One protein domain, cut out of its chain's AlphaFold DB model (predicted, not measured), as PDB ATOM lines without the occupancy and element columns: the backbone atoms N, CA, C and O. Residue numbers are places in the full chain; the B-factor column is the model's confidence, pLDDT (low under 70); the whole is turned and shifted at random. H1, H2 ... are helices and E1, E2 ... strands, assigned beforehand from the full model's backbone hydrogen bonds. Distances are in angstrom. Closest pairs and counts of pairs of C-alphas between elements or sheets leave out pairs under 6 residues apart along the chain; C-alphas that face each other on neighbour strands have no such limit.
ATOM      1  N   SER A  30     -24.343 -11.126  23.642       76.44
ATOM      2  CA  SER A  30     -23.649 -11.512  24.874       76.44
ATOM      3  C   SER A  30     -23.051 -12.920  24.802       76.44
ATOM      4  O   SER A  30     -21.979 -13.147  25.356       76.44
ATOM      5  N   TRP A  31     -23.690 -13.853  24.093       74.62
ATOM      6  CA  TRP A  31     -23.178 -15.212  23.910       74.62
ATOM      7  C   TRP A  31     -22.016 -15.248  22.925       74.62
ATOM      8  O   TRP A  31     -21.025 -15.922  23.195       74.62
ATOM      9  N   THR A  32     -22.091 -14.486  21.830       78.12
ATOM     10  CA  THR A  32     -20.962 -14.329  20.899       78.12
ATOM     11  C   THR A  32     -19.751 -13.747  21.622       78.12
ATOM     12  O   THR A  32     -18.670 -14.326  21.575       78.12
ATOM     13  N   ARG A  33     -19.950 -12.671  22.392       77.00
ATOM     14  CA  ARG A  33     -18.881 -12.043  23.178       77.00
ATOM     15  C   ARG A  33     -18.290 -12.991  24.223       77.00
ATOM     16  O   ARG A  33     -17.080 -13.012  24.417       77.00
ATOM     17  N   TYR A  34     -19.126 -13.793  24.884       73.75
ATOM     18  CA  TYR A  34     -18.652 -14.823  25.807       73.75
ATOM     19  C   TYR A  34     -17.811 -15.890  25.091       73.75
ATOM     20  O   TYR A  34     -16.756 -16.273  25.595       73.75
ATOM     21  N   ALA A  35     -18.242 -16.347  23.912       77.06
ATOM     22  CA  ALA A  35     -17.506 -17.329  23.121       77.06
ATOM     23  C   ALA A  35     -16.140 -16.795  22.660       77.06
ATOM     24  O   ALA A  35     -15.152 -17.518  22.750       77.06
ATOM     25  N   GLU A  36     -16.069 -15.533  22.229       81.81
ATOM     26  CA  GLU A  36     -14.817 -14.863  21.854       81.81
ATOM     27  C   GLU A  36     -13.859 -14.737  23.045       81.81
ATOM     28  O   GLU A  36     -12.698 -15.133  22.941       81.81
ATOM     29  N   LEU A  37     -14.353 -14.259  24.195       80.75
ATOM     30  CA  LEU A  37     -13.558 -14.156  25.424       80.75
ATOM     31  C   LEU A  37     -13.028 -15.522  25.863       80.75
ATOM     32  O   LEU A  37     -11.842 -15.672  26.148       80.75
ATOM     33  N   THR A  38     -13.895 -16.532  25.867       76.94
ATOM     34  CA  THR A  38     -13.528 -17.899  26.243       76.94
ATOM     35  C   THR A  38     -12.519 -18.490  25.258       76.94
ATOM     36  O   THR A  38     -11.574 -19.154  25.675       76.94
ATOM     37  N   GLY A  39     -12.678 -18.222  23.959       81.69
ATOM     38  CA  GLY A  39     -11.722 -18.632  22.932       81.69
ATOM     39  C   GLY A  39     -10.343 -18.017  23.134       81.69
ATOM     40  O   GLY A  39      -9.353 -18.738  23.067       81.69
ATOM     41  N   GLY A  40     -10.283 -16.721  23.459       81.38
ATOM     42  CA  GLY A  40      -9.034 -16.039  23.799       81.38
ATOM     43  C   GLY A  40      -8.355 -16.635  25.033       81.38
ATOM     44  O   GLY A  40      -7.168 -16.932  24.990       81.38
ATOM     45  N   ILE A  41      -9.113 -16.885  26.106       84.25
ATOM     46  CA  ILE A  41      -8.590 -17.501  27.335       84.25
ATOM     47  C   ILE A  41      -8.029 -18.901  27.058       84.25
ATOM     48  O   ILE A  41      -6.923 -19.212  27.491       84.25
ATOM     49  N   VAL A  42      -8.767 -19.745  26.331       82.12
ATOM     50  CA  VAL A  42      -8.318 -21.109  26.007       82.12
ATOM     51  C   VAL A  42      -7.078 -21.084  25.115       82.12
ATOM     52  O   VAL A  42      -6.180 -21.891  25.334       82.12
ATOM     53  N   ALA A  43      -7.006 -20.168  24.145       85.25
ATOM     54  CA  ALA A  43      -5.822 -20.002  23.306       85.25
ATOM     55  C   ALA A  43      -4.592 -19.619  24.144       85.25
ATOM     56  O   ALA A  43      -3.582 -20.308  24.072       85.25
ATOM     57  N   THR A  44      -4.710 -18.610  25.013       87.12
ATOM     58  CA  THR A  44      -3.626 -18.212  25.927       87.12
ATOM     59  C   THR A  44      -3.220 -19.350  26.865       87.12
ATOM     60  O   THR A  44      -2.036 -19.600  27.058       87.12
ATOM     61  N   TRP A  45      -4.186 -20.080  27.427       87.88
ATOM     62  CA  TRP A  45      -3.917 -21.212  28.317       87.88
ATOM     63  C   TRP A  45      -3.213 -22.376  27.603       87.88
ATOM     64  O   TRP A  45      -2.373 -23.050  28.196       87.88
ATOM     65  N   LEU A  46      -3.517 -22.617  26.322       87.00
ATOM     66  CA  LEU A  46      -2.827 -23.633  25.518       87.00
ATOM     67  C   LEU A  46      -1.338 -23.317  25.318       87.00
ATOM     68  O   LEU A  46      -0.545 -24.253  25.188       87.00
ATOM     69  N   ASP A  47      -0.954 -22.039  25.345       88.31
ATOM     70  CA  ASP A  47       0.448 -21.612  25.269       88.31
ATOM     71  C   ASP A  47       1.209 -21.834  26.590       88.31
ATOM     72  O   ASP A  47       2.442 -21.875  26.601       88.31
ATOM     73  N   GLU A  48       0.516 -22.047  27.714       89.00
ATOM     74  CA  GLU A  48       1.153 -22.286  29.010       89.00
ATOM     75  C   GLU A  48       1.866 -23.652  29.081       89.00
ATOM     76  O   GLU A  48       1.418 -24.675  28.552       89.00
ATOM     77  N   HIS A  49       2.968 -23.709  29.835       89.88
ATOM     78  CA  HIS A  49       3.736 -24.935  30.104       89.88
ATOM     79  C   HIS A  49       3.177 -25.746  31.281       89.88
ATOM     80  O   HIS A  49       3.913 -26.243  32.134       89.88
ATOM     81  N   THR A  50       1.855 -25.889  31.343       87.81
ATOM     82  CA  THR A  50       1.213 -26.780  32.311       87.81
ATOM     83  C   THR A  50       1.041 -28.175  31.713       87.81
ATOM     84  O   THR A  50       0.807 -28.338  30.514       87.81
ATOM     85  N   LEU A  51       1.103 -29.213  32.556       82.44
ATOM     86  CA  LEU A  51       0.927 -30.603  32.113       82.44
ATOM     87  C   LEU A  51      -0.424 -30.822  31.404       82.44
ATOM     88  O   LEU A  51      -0.518 -31.622  30.476       82.44
ATOM     89  N   ALA A  52      -1.474 -30.119  31.836       80.75
ATOM     90  CA  ALA A  52      -2.801 -30.211  31.238       80.75
ATOM     91  C   ALA A  52      -2.858 -29.577  29.837       80.75
ATOM     92  O   ALA A  52      -3.394 -30.201  28.921       80.75
ATOM     93  N   ALA A  53      -2.275 -28.384  29.662       85.25
ATOM     94  CA  ALA A  53      -2.208 -27.707  28.367       85.25
ATOM     95  C   ALA A  53      -1.366 -28.501  27.358       85.25
ATOM     96  O   ALA A  53      -1.776 -28.678  26.213       85.25
ATOM     97  N   MET A  54      -0.225 -29.049  27.791       88.19
ATOM     98  CA  MET A  54       0.612 -29.922  26.958       88.19
ATOM     99  C   MET A  54      -0.147 -31.165  26.482       88.19
ATOM    100  O   MET A  54      -0.220 -31.410  25.286       88.19
ATOM    101  N   ARG A  55      -0.808 -31.898  27.392       86.94
ATOM    102  CA  ARG A  55      -1.587 -33.096  27.026       86.94
ATOM    103  C   ARG A  55      -2.708 -32.801  26.034       86.94
ATOM    104  O   ARG A  55      -3.028 -33.655  25.211       86.94
ATOM    105  N   LEU A  56      -3.347 -31.632  26.135       84.19
ATOM    106  CA  LEU A  56      -4.371 -31.253  25.167       84.19
ATOM    107  C   LEU A  56      -3.754 -30.916  23.806       84.19
ATOM    108  O   LEU A  56      -4.321 -31.334  22.805       84.19
ATOM    109  N   ARG A  57      -2.608 -30.223  23.762       86.25
ATOM    110  CA  ARG A  57      -1.867 -29.965  22.515       86.25
ATOM    111  C   ARG A  57      -1.457 -31.258  21.825       86.25
ATOM    112  O   ARG A  57      -1.852 -31.446  20.685       86.25
ATOM    113  N   ASP A  58      -0.824 -32.183  22.545       87.19
ATOM    114  CA  ASP A  58      -0.453 -33.498  22.006       87.19
ATOM    115  C   ASP A  58      -1.682 -34.214  21.425       87.19
ATOM    116  O   ASP A  58      -1.657 -34.753  20.323       87.19
ATOM    117  N   ARG A  59      -2.816 -34.154  22.136       83.00
ATOM    118  CA  ARG A  59      -4.065 -34.754  21.665       83.00
ATOM    119  C   ARG A  59      -4.633 -34.061  20.423       83.00
ATOM    120  O   ARG A  59      -5.268 -34.729  19.609       83.00
ATOM    121  N   LEU A  60      -4.492 -32.744  20.308       83.38
ATOM    122  CA  LEU A  60      -4.896 -31.993  19.119       83.38
ATOM    123  C   LEU A  60      -3.979 -32.330  17.940       83.38
ATOM    124  O   LEU A  60      -4.493 -32.586  16.855       83.38
ATOM    125  N   ASP A  61      -2.672 -32.430  18.166       84.12
ATOM    126  CA  ASP A  61      -1.692 -32.835  17.158       84.12
ATOM    127  C   ASP A  61      -1.953 -34.265  16.667       84.12
ATOM    128  O   ASP A  61      -1.978 -34.497  15.460       84.12
ATOM    129  N   ASP A  62      -2.287 -35.204  17.560       83.62
ATOM    130  CA  ASP A  62      -2.722 -36.561  17.196       83.62
ATOM    131  C   ASP A  62      -3.969 -36.558  16.293       83.62
ATOM    132  O   ASP A  62      -4.121 -37.409  15.415       83.62
ATOM    133  N   LEU A  63      -4.904 -35.630  16.530       76.75
ATOM    134  CA  LEU A  63      -6.131 -35.506  15.737       76.75
ATOM    135  C   LEU A  63      -5.872 -34.860  14.373       76.75
ATOM    136  O   LEU A  63      -6.554 -35.199  13.403       76.75
ATOM    137  N   VAL A  64      -4.908 -33.940  14.310       79.12
ATOM    138  CA  VAL A  64      -4.456 -33.281  13.080       79.12
ATOM    139  C   VAL A  64      -3.545 -34.196  12.262       79.12
ATOM    140  O   VAL A  64      -3.530 -34.051  11.046       79.12
ATOM    141  N   GLY A  65      -2.849 -35.147  12.900       61.84
ATOM    142  CA  GLY A  65      -1.795 -36.038  12.389       61.84
ATOM    143  C   GLY A  65      -2.101 -36.820  11.105       61.84
ATOM    144  O   GLY A  65      -2.153 -38.047  11.103       61.84
ATOM    145  N   GLY A  66      -2.272 -36.103   9.994       60.72
ATOM    146  CA  GLY A  66      -2.547 -36.627   8.658       60.72
ATOM    147  C   GLY A  66      -3.599 -35.859   7.849       60.72
ATOM    148  O   GLY A  66      -3.930 -36.305   6.753       60.72
ATOM    149  N   ARG A  67      -4.160 -34.751   8.351       63.72
ATOM    150  CA  ARG A  67      -5.142 -33.930   7.624       63.72
ATOM    151  C   ARG A  67      -4.649 -32.491   7.508       63.72
ATOM    152  O   ARG A  67      -4.415 -31.846   8.521       63.72
ATOM    153  N   ASP A  68      -4.580 -31.986   6.280       60.47
ATOM    154  CA  ASP A  68      -4.343 -30.562   5.986       60.47
ATOM    155  C   ASP A  68      -5.612 -29.696   6.154       60.47
ATOM    156  O   ASP A  68      -5.605 -28.493   5.894       60.47
ATOM    157  N   ASP A  69      -6.722 -30.299   6.590       61.75
ATOM    158  CA  ASP A  69      -8.020 -29.638   6.694       61.75
ATOM    159  C   ASP A  69      -8.229 -28.933   8.043       61.75
ATOM    160  O   ASP A  69      -7.787 -29.390   9.098       61.75
ATOM    161  N   GLU A  70      -9.010 -27.847   8.025       65.56
ATOM    162  CA  GLU A  70      -9.493 -27.171   9.233       65.56
ATOM    163  C   GLU A  70     -10.332 -28.138  10.092       65.56
ATOM    164  O   GLU A  70     -11.460 -28.502   9.744       65.56
ATOM    165  N   ILE A  71      -9.809 -28.526  11.258       64.50
ATOM    166  CA  ILE A  71     -10.535 -29.367  12.212       64.50
ATOM    167  C   ILE A  71     -11.331 -28.486  13.176       64.50
ATOM    168  O   ILE A  71     -10.782 -27.768  14.009       64.50
ATOM    169  N   ARG A  72     -12.661 -28.589  13.112       68.25
ATOM    170  CA  ARG A  72     -13.566 -27.952  14.078       68.25
ATOM    171  C   ARG A  72     -13.875 -28.907  15.217       68.25
ATOM    172  O   ARG A  72     -14.738 -29.775  15.081       68.25
ATOM    173  N   LEU A  73     -13.201 -28.723  16.346       67.81
ATOM    174  CA  LEU A  73     -13.455 -29.502  17.551       67.81
ATOM    175  C   LEU A  73     -14.448 -28.770  18.465       67.81
ATOM    176  O   LEU A  73     -14.157 -27.665  18.918       67.81
ATOM    177  N   PRO A  74     -15.618 -29.350  18.783       67.06
ATOM    178  CA  PRO A  74     -16.440 -28.803  19.848       67.06
ATOM    179  C   PRO A  74     -15.673 -28.999  21.156       67.06
ATOM    180  O   PRO A  74     -15.276 -30.116  21.469       67.06
ATOM    181  N   LEU A  75     -15.457 -27.934  21.917       72.50
ATOM    182  CA  LEU A  75     -14.820 -28.000  23.228       72.50
ATOM    183  C   LEU A  75     -15.771 -27.387  24.243       72.50
ATOM    184  O   LEU A  75     -16.357 -26.338  23.996       72.50
ATOM    185  N   THR A  76     -15.924 -28.037  25.393       78.00
ATOM    186  CA  THR A  76     -16.670 -27.460  26.517       78.00
ATOM    187  C   THR A  76     -15.678 -27.080  27.611       78.00
ATOM    188  O   THR A  76     -15.276 -27.958  28.382       78.00
ATOM    189  N   PRO A  77     -15.221 -25.818  27.663       70.31
ATOM    190  CA  PRO A  77     -14.393 -25.338  28.756       70.31
ATOM    191  C   PRO A  77     -15.254 -25.020  29.982       70.31
ATOM    192  O   PRO A  77     -16.387 -24.552  29.872       70.31
ATOM    193  N   TRP A  78     -14.694 -25.253  31.163       73.44
ATOM    194  CA  TRP A  78     -15.192 -24.723  32.425       73.44
ATOM    195  C   TRP A  78     -14.227 -23.639  32.884       73.44
ATOM    196  O   TRP A  78     -13.121 -23.940  33.339       73.44
ATOM    197  N   THR A  79     -14.654 -22.391  32.740       70.88
ATOM    198  CA  THR A  79     -13.928 -21.207  33.200       70.88
ATOM    199  C   THR A  79     -14.521 -20.731  34.519       70.88
ATOM    200  O   THR A  79     -15.738 -20.552  34.619       70.88
ATOM    201  N   ALA A  80     -13.680 -20.524  35.524       73.44
ATOM    202  CA  ALA A  80     -14.072 -19.862  36.761       73.44
ATOM    203  C   ALA A  80     -14.307 -18.349  36.524       73.44
ATOM    204  O   ALA A  80     -13.896 -17.820  35.486       73.44
ATOM    205  N   PRO A  81     -15.003 -17.636  37.439       71.00
ATOM    206  CA  PRO A  81     -15.319 -16.211  37.270       71.00
ATOM    207  C   PRO A  81     -14.095 -15.289  37.159       71.00
ATOM    208  O   PRO A  81     -14.209 -14.185  36.638       71.00
ATOM    209  N   ASP A  82     -12.942 -15.741  37.645       74.31
ATOM    210  CA  ASP A  82     -11.637 -15.079  37.553       74.31
ATOM    211  C   ASP A  82     -10.944 -15.282  36.190       74.31
ATOM    212  O   ASP A  82      -9.870 -14.734  35.956       74.31
ATOM    213  N   GLY A  83     -11.550 -16.059  35.285       68.88
ATOM    214  CA  GLY A  83     -10.993 -16.402  33.978       68.88
ATOM    215  C   GLY A  83     -10.139 -17.671  33.974       68.88
ATOM    216  O   GLY A  83      -9.690 -18.084  32.907       68.88
ATOM    217  N   THR A  84      -9.950 -18.335  35.117       72.75
ATOM    218  CA  THR A  84      -9.130 -19.548  35.200       72.75
ATOM    219  C   THR A  84      -9.827 -20.728  34.518       72.75
ATOM    220  O   THR A  84     -10.986 -21.040  34.807       72.75
ATOM    221  N   VAL A  85      -9.125 -21.442  33.630       71.00
ATOM    222  CA  VAL A  85      -9.635 -22.672  32.998       71.00
ATOM    223  C   VAL A  85      -9.434 -23.853  33.949       71.00
ATOM    224  O   VAL A  85      -8.318 -24.320  34.150       71.00
ATOM    225  N   GLY A  86     -10.520 -24.367  34.526       69.94
ATOM    226  CA  GLY A  86     -10.457 -25.497  35.461       69.94
ATOM    227  C   GLY A  86     -10.527 -26.868  34.782       69.94
ATOM    228  O   GLY A  86      -9.965 -27.846  35.274       69.94
ATOM    229  N   ARG A  87     -11.247 -26.973  33.657       72.88
ATOM    230  CA  ARG A  87     -11.442 -28.235  32.926       72.88
ATOM    231  C   ARG A  87     -11.797 -27.964  31.469       72.88
ATOM    232  O   ARG A  87     -12.513 -27.013  31.181       72.88
ATOM    233  N   ILE A  88     -11.381 -28.849  30.566       72.06
ATOM    234  CA  ILE A  88     -11.879 -28.909  29.186       72.06
ATOM    235  C   ILE A  88     -12.358 -30.335  28.921       72.06
ATOM    236  O   ILE A  88     -11.653 -31.298  29.224       72.06
ATOM    237  N   ALA A  89     -13.571 -30.483  28.388       70.81
ATOM    238  CA  ALA A  89     -14.098 -31.771  27.950       70.81
ATOM    239  C   ALA A  89     -14.210 -31.786  26.437       70.81
ATOM    240  O   ALA A  89     -14.787 -30.885  25.820       70.81
ATOM    241  N   LEU A  90     -13.679 -32.865  25.878       66.38
ATOM    242  CA  LEU A  90     -13.931 -33.285  24.516       66.38
ATOM    243  C   LEU A  90     -15.297 -33.986  24.483       66.38
ATOM    244  O   LEU A  90     -15.585 -34.773  25.389       66.38
TER     245      LEU A  90
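AT A GLANCE: This is residues 30 to 90 of the 121 residues of an uncharacterized protein of Caulobacter sp. (strain K31) (UniProt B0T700). Two helices meet at a corner, residues 45 to 47 of H1 against residues 53 to 57 of H2, and a small two-stranded hairpin, E1 and E2, packs on H1 at its residues 38 to 45. The beginning of H1, residues 30 to 36, sticks out at one end, and residues 64 to 70, at the end of H2 and in the long loop that leads back to E1, stick out elsewhere. The printed part has 61 residues, with two named helices and then two named strands in the order H1, H2, E1, E2; the sheet's order is E1 - E2, antiparallel, and the class is mixed, helices and strands. The whole is only just compact, close to loose, with a radius of gyration of the C-alphas of 12.4 A, and its C-alphas span 37 by 26 by 17 A.

HOW THE PARTS SIT: H1, residues 30 to 47, touches H2, residues 51 to 64, about perpendicular at 79 degrees. Their closest C-alphas are those of Leu 46 and Ala 53, 5.0 A apart; H1 touches H2 with residues 45 to 47 alone, and H2 touches H1 with residues 53 to 57 alone. In both helices every O i to N i+4 pair is within hydrogen-bond range. The closest C-alphas of H1 and E1, residues 76 to 79, are those of Thr 38 and Thr 79, 7.7 A apart. Those of H1 and E2, residues 85 to 89, are Val 42 and Val 85, 7.3 A apart. E1 and E2 form a hairpin, antiparallel with 168 degrees between their directions. Across it N 78 and O 87, at 2.8 A, and N 86 and O 78, at 2.9 A, are within hydrogen-bond range. H2 and E2 are near each other, with 5 pairs of C-alphas within 10 A.

IN THESE COORDINATES: H1 begins at C-alpha 30 (-23.649, -11.512, 24.874) and measures 26.1 A from first to last C-alpha. H2 begins at C-alpha 51 (0.927, -30.603, 32.113) and measures 20.0 A. E1, Thr 76 to Thr 79, measures 9.6 A, and E2, Val 85 to Ala 89, measures 11.3 A and ends at C-alpha 89 (-14.098, -31.771, 27.950).

THE WHOLE: The two C-alphas farthest apart are those of Gly 66 and Pro 81, at 37.4 A. The printed part has no cut. The links from H1 to H2 and from E1 to E2 are tight, and the link from H2 to E1, with 11 residues between them, is long. Without the stretches that stand free, the body has 47 residues and spans 31 by 23 by 16 A. The mean pLDDT of the printed part is 76.9; residues 65 to 74, 83, 86 and 90 are under 70 in this model.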